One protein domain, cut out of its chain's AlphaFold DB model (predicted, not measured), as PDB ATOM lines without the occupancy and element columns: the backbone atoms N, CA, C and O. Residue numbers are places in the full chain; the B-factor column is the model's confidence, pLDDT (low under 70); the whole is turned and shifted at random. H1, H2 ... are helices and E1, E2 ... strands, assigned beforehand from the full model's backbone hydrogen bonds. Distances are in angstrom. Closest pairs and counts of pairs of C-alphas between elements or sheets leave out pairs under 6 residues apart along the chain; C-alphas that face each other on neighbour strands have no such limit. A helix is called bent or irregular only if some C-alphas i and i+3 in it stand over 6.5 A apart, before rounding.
ATOM      1  N   LYS A 125      76.008  97.620 118.766       80.31
ATOM      2  CA  LYS A 125      74.977  98.658 118.891       80.31
ATOM      3  C   LYS A 125      75.353  99.824 117.994       80.31
ATOM      4  O   LYS A 125      76.521 100.200 117.925       80.31
ATOM      5  N   ARG A 126      74.373 100.391 117.296       75.25
ATOM      6  CA  ARG A 126      74.548 101.600 116.489       75.25
ATOM      7  C   ARG A 126      73.782 102.736 117.159       75.25
ATOM      8  O   ARG A 126      72.601 102.585 117.444       75.25
ATOM      9  N   SER A 127      74.460 103.848 117.433       82.38
ATOM     10  CA  SER A 127      73.801 105.088 117.864       82.38
ATOM     11  C   SER A 127      73.058 105.724 116.688       82.38
ATOM     12  O   SER A 127      73.471 105.566 115.538       82.38
ATOM     13  N   ALA A 128      72.016 106.508 116.974       72.44
ATOM     14  CA  ALA A 128      71.312 107.330 115.986       72.44
ATOM     15  C   ALA A 128      72.257 108.241 115.176       72.44
ATOM     16  O   ALA A 128      71.972 108.574 114.031       72.44
ATOM     17  N   ARG A 129      73.426 108.593 115.734       77.69
ATOM     18  CA  ARG A 129      74.470 109.390 115.063       77.69
ATOM     19  C   ARG A 129      75.445 108.568 114.206       77.69
ATOM     20  O   ARG A 129      76.449 109.096 113.746       77.69
ATOM     21  N   GLY A 130      75.193 107.273 114.017       82.62
ATOM     22  CA  GLY A 130      76.011 106.392 113.179       82.62
ATOM     23  C   GLY A 130      77.232 105.775 113.870       82.62
ATOM     24  O   GLY A 130      77.891 104.927 113.273       82.62
ATOM     25  N   THR A 131      77.519 106.118 115.130       77.81
ATOM     26  CA  THR A 131      78.607 105.487 115.893       77.81
ATOM     27  C   THR A 131      78.290 104.019 116.157       77.81
ATOM     28  O   THR A 131      77.214 103.695 116.667       77.81
ATOM     29  N   VAL A 132      79.225 103.130 115.821       80.50
ATOM     30  CA  VAL A 132      79.104 101.690 116.071       80.50
ATOM     31  C   VAL A 132      79.939 101.321 117.293       80.50
ATOM     32  O   VAL A 132      81.146 101.554 117.332       80.50
ATOM     33  N   TYR A 133      79.279 100.722 118.279       81.81
ATOM     34  CA  TYR A 133      79.882 100.203 119.499       81.81
ATOM     35  C   TYR A 133      80.025  98.696 119.369       81.81
ATOM     36  O   TYR A 133      79.066  98.003 119.011       81.81
ATOM     37  N   LYS A 134      81.212  98.186 119.687       87.19
ATOM     38  CA  LYS A 134      81.463  96.752 119.788       87.19
ATOM     39  C   LYS A 134      81.679  96.404 121.256       87.19
ATOM     40  O   LYS A 134      82.581  96.955 121.883       87.19
ATOM     41  N   ALA A 135      80.851  95.514 121.800       82.75
ATOM     42  CA  ALA A 135      81.111  94.951 123.122       82.75
ATOM     43  C   ALA A 135      82.377  94.095 123.032       82.75
ATOM     44  O   ALA A 135      82.435  93.176 122.209       82.75
ATOM     45  N   GLU A 136      83.395  94.414 123.827       83.50
ATOM     46  CA  GLU A 136      84.657  93.677 123.779       83.50
ATOM     47  C   GLU A 136      84.703  92.614 124.872       83.50
ATOM     48  O   GLU A 136      84.976  91.448 124.586       83.50
ATOM     49  N   ARG A 137      84.436  93.011 126.123       86.50
ATOM     50  CA  ARG A 137      84.525  92.127 127.292       86.50
ATOM     51  C   ARG A 137      83.563  92.550 128.393       86.50
ATOM     52  O   ARG A 137      83.224  93.724 128.526       86.50
ATOM     53  N   ILE A 138      83.183  91.573 129.207       87.88
ATOM     54  CA  ILE A 138      82.561  91.795 130.511       87.88
ATOM     55  C   ILE A 138      83.700  92.036 131.504       87.88
ATOM     56  O   ILE A 138      84.644  91.249 131.570       87.88
ATOM     57  N   CYS A 139      83.639  93.148 132.223       89.69
ATOM     58  CA  CYS A 139      84.644  93.578 133.191       89.69
ATOM     59  C   CYS A 139      84.241  93.290 134.638       89.69
ATOM     60  O   CYS A 139      85.077  93.406 135.527       89.69
ATOM     61  N   GLY A 140      82.987  92.916 134.874       87.38
ATOM     62  CA  GLY A 140      82.498  92.580 136.200       87.38
ATOM     63  C   GLY A 140      81.052  92.117 136.171       87.38
ATOM     64  O   GLY A 140      80.317  92.381 135.217       87.38
ATOM     65  N   GLU A 141      80.664  91.446 137.242       92.81
ATOM     66  CA  GLU A 141      79.306  90.986 137.498       92.81
ATOM     67  C   GLU A 141      78.887  91.502 138.870       92.81
ATOM     68  O   GLU A 141      79.682  91.505 139.811       92.81
ATOM     69  N   GLU A 142      77.652  91.972 138.981       91.31
ATOM     70  CA  GLU A 142      77.106  92.501 140.224       91.31
ATOM     71  C   GLU A 142      75.679  91.989 140.407       91.31
ATOM     72  O   GLU A 142      74.829  92.139 139.530       91.31
ATOM     73  N   VAL A 143      75.398  91.371 141.552       92.12
ATOM     74  CA  VAL A 143      74.045  90.923 141.895       92.12
ATOM     75  C   VAL A 143      73.387  91.996 142.752       92.12
ATOM     76  O   VAL A 143      73.873  92.316 143.835       92.12
ATOM     77  N   ARG A 144      72.260  92.538 142.284       90.25
ATOM     78  CA  ARG A 144      71.427  93.475 143.052       90.25
ATOM     79  C   ARG A 144      70.019  92.913 143.185       90.25
ATOM     80  O   ARG A 144      69.245  92.895 142.225       90.25
ATOM     81  N   GLY A 145      69.691  92.445 144.387       94.19
ATOM     82  CA  GLY A 145      68.443  91.731 144.655       94.19
ATOM     83  C   GLY A 145      68.367  90.431 143.849       94.19
ATOM     84  O   GLY A 145      69.318  89.658 143.830       94.19
ATOM     85  N   ALA A 146      67.253  90.210 143.150       92.75
ATOM     86  CA  ALA A 146      67.048  89.039 142.290       92.75
ATOM     87  C   ALA A 146      67.553  89.230 140.842       92.75
ATOM     88  O   ALA A 146      67.177  88.464 139.956       92.75
ATOM     89  N   LYS A 147      68.351  90.274 140.566       92.38
ATOM     90  CA  LYS A 147      68.845  90.598 139.219       92.38
ATOM     91  C   LYS A 147      70.371  90.558 139.154       92.38
ATOM     92  O   LYS A 147      71.050  91.060 140.050       92.38
ATOM     93  N   LEU A 148      70.885  90.006 138.056       89.81
ATOM     94  CA  LEU A 148      72.304  89.982 137.711       89.81
ATOM     95  C   LEU A 148      72.613  91.102 136.714       89.81
ATOM     96  O   LEU A 148      71.955  91.222 135.680       89.81
ATOM     97  N   TRP A 149      73.613  91.910 137.037       93.06
ATOM     98  CA  TRP A 149      74.096  93.023 136.234       93.06
ATOM     99  C   TRP A 149      75.500  92.722 135.723       93.06
ATOM    100  O   TRP A 149      76.322  92.149 136.435       93.06
ATOM    101  N   TYR A 150      75.779  93.146 134.493       90.12
ATOM    102  CA  TYR A 150      77.079  92.976 133.853       90.12
ATOM    103  C   TYR A 150      77.688  94.338 133.547       90.12
ATOM    104  O   TYR A 150      77.087  95.164 132.857       90.12
ATOM    105  N   HIS A 151      78.916  94.544 134.003       86.06
ATOM    106  CA  HIS A 151      79.737  95.678 133.604       86.06
ATOM    107  C   HIS A 151      80.394  95.334 132.268       86.06
ATOM    108  O   HIS A 151      81.184  94.396 132.191       86.06
ATOM    109  N   VAL A 152      80.059  96.055 131.195       86.31
ATOM    110  CA  VAL A 152      80.548  95.762 129.835       86.31
ATOM    111  C   VAL A 152      81.471  96.878 129.357       86.31
ATOM    112  O   VAL A 152      81.072  98.040 129.319       86.31
ATOM    113  N   ALA A 153      82.685  96.519 128.936       84.62
ATOM    114  CA  ALA A 153      83.579  97.426 128.229       84.62
ATOM    115  C   ALA A 153      83.251  97.452 126.732       84.62
ATOM    116  O   ALA A 153      83.145  96.412 126.068       84.62
ATOM    117  N   TRP A 154      83.132  98.665 126.199       84.56
ATOM    118  CA  TRP A 154      82.815  98.920 124.799       84.56
ATOM    119  C   TRP A 154      84.017  99.532 124.087       84.56
ATOM    120  O   TRP A 154      84.576 100.533 124.534       84.56
ATOM    121  N   GLU A 155      84.376  98.968 122.938       84.38
ATOM    122  CA  GLU A 155      85.307  99.593 122.004       84.38
ATOM    123  C   GLU A 155      84.498 100.543 121.109       84.38
ATOM    124  O   GLU A 155      83.614 100.119 120.353       84.38
ATOM    125  N   VAL A 156      84.776 101.846 121.210       81.94
ATOM    126  CA  VAL A 156      84.170 102.854 120.335       81.94
ATOM    127  C   VAL A 156      85.051 103.007 119.105       81.94
ATOM    128  O   VAL A 156      86.176 103.500 119.196       81.94
ATOM    129  N   ARG A 157      84.538 102.612 117.939       79.19
ATOM    130  CA  ARG A 157      85.191 102.903 116.660       79.19
ATOM    131  C   ARG A 157      84.534 104.119 116.035       79.19
ATOM    132  O   ARG A 157      83.429 104.043 115.502       79.19
ATOM    133  N   LEU A 158      85.225 105.247 116.128       75.44
ATOM    134  CA  LEU A 158      84.875 106.455 115.394       75.44
ATOM    135  C   LEU A 158      85.386 106.273 113.965       75.44
ATOM    136  O   LEU A 158      86.592 106.256 113.735       75.44
ATOM    137  N   TYR A 159      84.470 106.047 113.028       63.34
ATOM    138  CA  TYR A 159      84.817 105.960 111.615       63.34
ATOM    139  C   TYR A 159      84.981 107.368 111.032       63.34
ATOM    140  O   TYR A 159      84.191 108.268 111.318       63.34
ATOM    141  N   ASP A 160      86.055 107.511 110.256       50.03
ATOM    142  CA  ASP A 160      86.578 108.685 109.554       50.03
ATOM    143  C   ASP A 160      85.520 109.696 109.082       50.03
ATOM    144  O   ASP A 160      84.987 109.551 107.990       50.03
ATOM    145  N   MET A 161      85.251 110.752 109.861       53.62
ATOM    146  CA  MET A 161      84.630 111.993 109.353       53.62
ATOM    147  C   MET A 161      84.941 113.246 110.195       53.62
ATOM    148  O   MET A 161      84.227 114.242 110.095       53.62
ATOM    149  N   MET A 162      85.991 113.261 111.025       56.00
ATOM    150  CA  MET A 162      86.378 114.505 111.704       56.00
ATOM    151  C   MET A 162      87.890 114.738 111.700       56.00
ATOM    152  O   MET A 162      88.654 113.800 111.943       56.00
ATOM    153  N   PRO A 163      88.340 115.983 111.452       68.81
ATOM    154  CA  PRO A 163      89.743 116.342 111.577       68.81
ATOM    155  C   PRO A 163      90.205 116.127 113.025       68.81
ATOM    156  O   PRO A 163      89.572 116.588 113.977       68.81
ATOM    157  N   MET A 164      91.333 115.431 113.173       65.06
ATOM    158  CA  MET A 164      91.904 114.938 114.439       65.06
ATOM    159  C   MET A 164      92.034 115.997 115.550       65.06
ATOM    160  O   MET A 164      92.039 115.641 116.726       65.06
ATOM    161  N   GLY A 165      92.111 117.286 115.199       72.75
ATOM    162  CA  GLY A 165      92.176 118.386 116.167       72.75
ATOM    163  C   GLY A 165      90.887 118.580 116.970       72.75
ATOM    164  O   GLY A 165      90.952 118.769 118.176       72.75
ATOM    165  N   LEU A 166      89.719 118.451 116.334       64.56
ATOM    166  CA  LEU A 166      88.423 118.628 117.005       64.56
ATOM    167  C   LEU A 166      87.976 117.372 117.755       64.56
ATOM    168  O   LEU A 166      87.202 117.461 118.702       64.56
ATOM    169  N   LEU A 167      88.479 116.198 117.359       68.56
ATOM    170  CA  LEU A 167      88.081 114.922 117.950       68.56
ATOM    171  C   LEU A 167      88.484 114.816 119.424       68.56
ATOM    172  O   LEU A 167      87.765 114.217 120.215       68.56
ATOM    173  N   ARG A 168      89.628 115.395 119.805       70.12
ATOM    174  CA  ARG A 168      90.111 115.347 121.189       70.12
ATOM    175  C   ARG A 168      89.229 116.183 122.112       70.12
ATOM    176  O   ARG A 168      88.823 115.686 123.159       70.12
ATOM    177  N   ASP A 169      88.891 117.392 121.680       72.38
ATOM    178  CA  ASP A 169      88.075 118.322 122.462       72.38
ATOM    179  C   ASP A 169      86.612 117.865 122.512       72.38
ATOM    180  O   ASP A 169      85.996 117.891 123.575       72.38
ATOM    181  N   LEU A 170      86.081 117.319 121.410       72.31
ATOM    182  CA  LEU A 170      84.753 116.697 121.380       72.31
ATOM    183  C   LEU A 170      84.685 115.408 122.199       72.31
ATOM    184  O   LEU A 170      83.690 115.196 122.879       72.31
ATOM    185  N   CYS A 171      85.717 114.559 122.188       75.88
ATOM    186  CA  CYS A 171      85.753 113.378 123.055       75.88
ATOM    187  C   CYS A 171      85.779 113.773 124.533       75.88
ATOM    188  O   CYS A 171      85.086 113.148 125.332       75.88
ATOM    189  N   TYR A 172      86.533 114.811 124.899       73.19
ATOM    190  CA  TYR A 172      86.579 115.291 126.279       73.19
ATOM    191  C   TYR A 172      85.242 115.903 126.705       73.19
ATOM    192  O   TYR A 172      84.709 115.550 127.755       73.19
ATOM    193  N   ALA A 173      84.653 116.747 125.854       72.44
ATOM    194  CA  ALA A 173      83.338 117.334 126.088       72.44
ATOM    195  C   ALA A 173      82.239 116.264 126.161       72.44
ATOM    196  O   ALA A 173      81.369 116.342 127.018       72.44
ATOM    197  N   TYR A 174      82.292 115.233 125.314       74.19
ATOM    198  CA  TYR A 174      81.312 114.147 125.302       74.19
ATOM    199  C   TYR A 174      81.455 113.211 126.508       74.19
ATOM    200  O   TYR A 174      80.449 112.758 127.042       74.19
ATOM    201  N   LEU A 175      82.680 112.949 126.979       77.25
ATOM    202  CA  LEU A 175      82.908 112.207 128.224       77.25
ATOM    203  C   LEU A 175      82.414 112.988 129.446       77.25
ATOM    204  O   LEU A 175      81.789 112.397 130.322       77.25
ATOM    205  N   LEU A 176      82.629 114.306 129.478       71.25
ATOM    206  CA  LEU A 176      82.083 115.182 130.519       71.25
ATOM    207  C   LEU A 176      80.553 115.264 130.456       71.25
ATOM    208  O   LEU A 176      79.890 115.244 131.487       71.25
ATOM    209  N   LEU A 177      79.980 115.298 129.251       71.88
ATOM    210  CA  LEU A 177      78.535 115.300 129.050       71.88
ATOM    211  C   LEU A 177      77.907 113.972 129.503       71.88
ATOM    212  O   LEU A 177      76.907 113.977 130.208       71.88
ATOM    213  N   LEU A 178      78.512 112.832 129.156       67.62
ATOM    214  CA  LEU A 178      78.060 111.519 129.624       67.62
ATOM    215  C   LEU A 178      78.197 111.361 131.143       67.62
ATOM    216  O   LEU A 178      77.350 110.714 131.750       67.62
ATOM    217  N   ALA A 179      79.216 111.972 131.753       64.69
ATOM    218  CA  ALA A 179      79.359 112.006 133.207       64.69
ATOM    219  C   ALA A 179      78.264 112.844 133.896       64.69
ATOM    220  O   ALA A 179      77.924 112.552 135.037       64.69
ATOM    221  N   ASN A 180      77.700 113.845 133.209       57.19
ATOM    222  CA  ASN A 180      76.660 114.723 133.755       57.19
ATOM    223  C   ASN A 180      75.222 114.274 133.437       57.19
ATOM    224  O   ASN A 180      74.315 114.601 134.193       57.19
ATOM    225  N   ILE A 181      74.986 113.552 132.335       48.94
ATOM    226  CA  ILE A 181      73.630 113.149 131.905       48.94
ATOM    227  C   ILE A 181      73.148 111.864 132.599       48.94
ATOM    228  O   ILE A 181      71.944 111.635 132.691       48.94
ATOM    229  N   ILE A 182      74.050 111.013 133.092       44.12
ATOM    230  CA  ILE A 182      73.655 109.764 133.752       44.12
ATOM    231  C   ILE A 182      73.487 110.048 135.254       44.12
ATOM    232  O   ILE A 182      74.489 110.306 135.923       44.12
TER     233      ILE A 182
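What this domain is: This is residues 125 to 182 of the 198 residues of an uncharacterized protein of Haematococcus lacustris (UniProt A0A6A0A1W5). A long, bent hairpin of two strands, E1 and E2, is followed by one helix, H1, which folds back along the hairpin's length with a gap between them, an open and loose shape. The tip of the hairpin, residues 143 to 148, sticks out at one end, and the turn into H1 lies at the other. The printed part has 58 residues with two named strands and one named helix, in the order E1, E2, H1, the sheet E1 - E2 being antiparallel and the class mixed, helices and strands. The whole is loose, with a radius of gyration of the C-alphas of 14.8 A, and spans 46 by 23 by 20 A, only just a rod.

How they stand to each other: Residues 125 to 126 pair antiparallel with residues 132 to 133 of E1, residues 132 to 144. E1 bends by 75 degrees at residue 137. A tight link of 2 residues joins it to E2, residues 147 to 157, and the two form a hairpin, their directions 157 degrees apart. C-alphas 138 and 152 face each other at 4.5 A. N 139 and O 151, 2.8 A apart, and N 155 and O 134, 2.9 A apart, are within hydrogen-bond range. A short link of 6 residues leads to H1, residues 164 to 181, which is apart from E1. In H1, 12 of 14 O i to N i+4 pairs are within hydrogen-bond range.

Where its parts are: E1 runs 29.2 A from C-alpha 132 at (79.104, 101.690, 116.071), and E2 30.5 A to C-alpha 157 at (85.191, 102.903, 116.660). H1 measures 25.3 A and ends with C-alpha 181 at (73.630, 113.149, 131.905). H1 is neither bent nor irregular, but only just: C-alphas 165 and 168 are 6.2 A apart.

The domain as a whole: The two C-alphas farthest apart, those of Ala 146 and Pro 163, are 46.9 A apart. The printed part has no cut and no long link. Mean pLDDT of the printed part is 77.1, and residues 159 to 164, 166 to 167 and 178 to 182 are under 70.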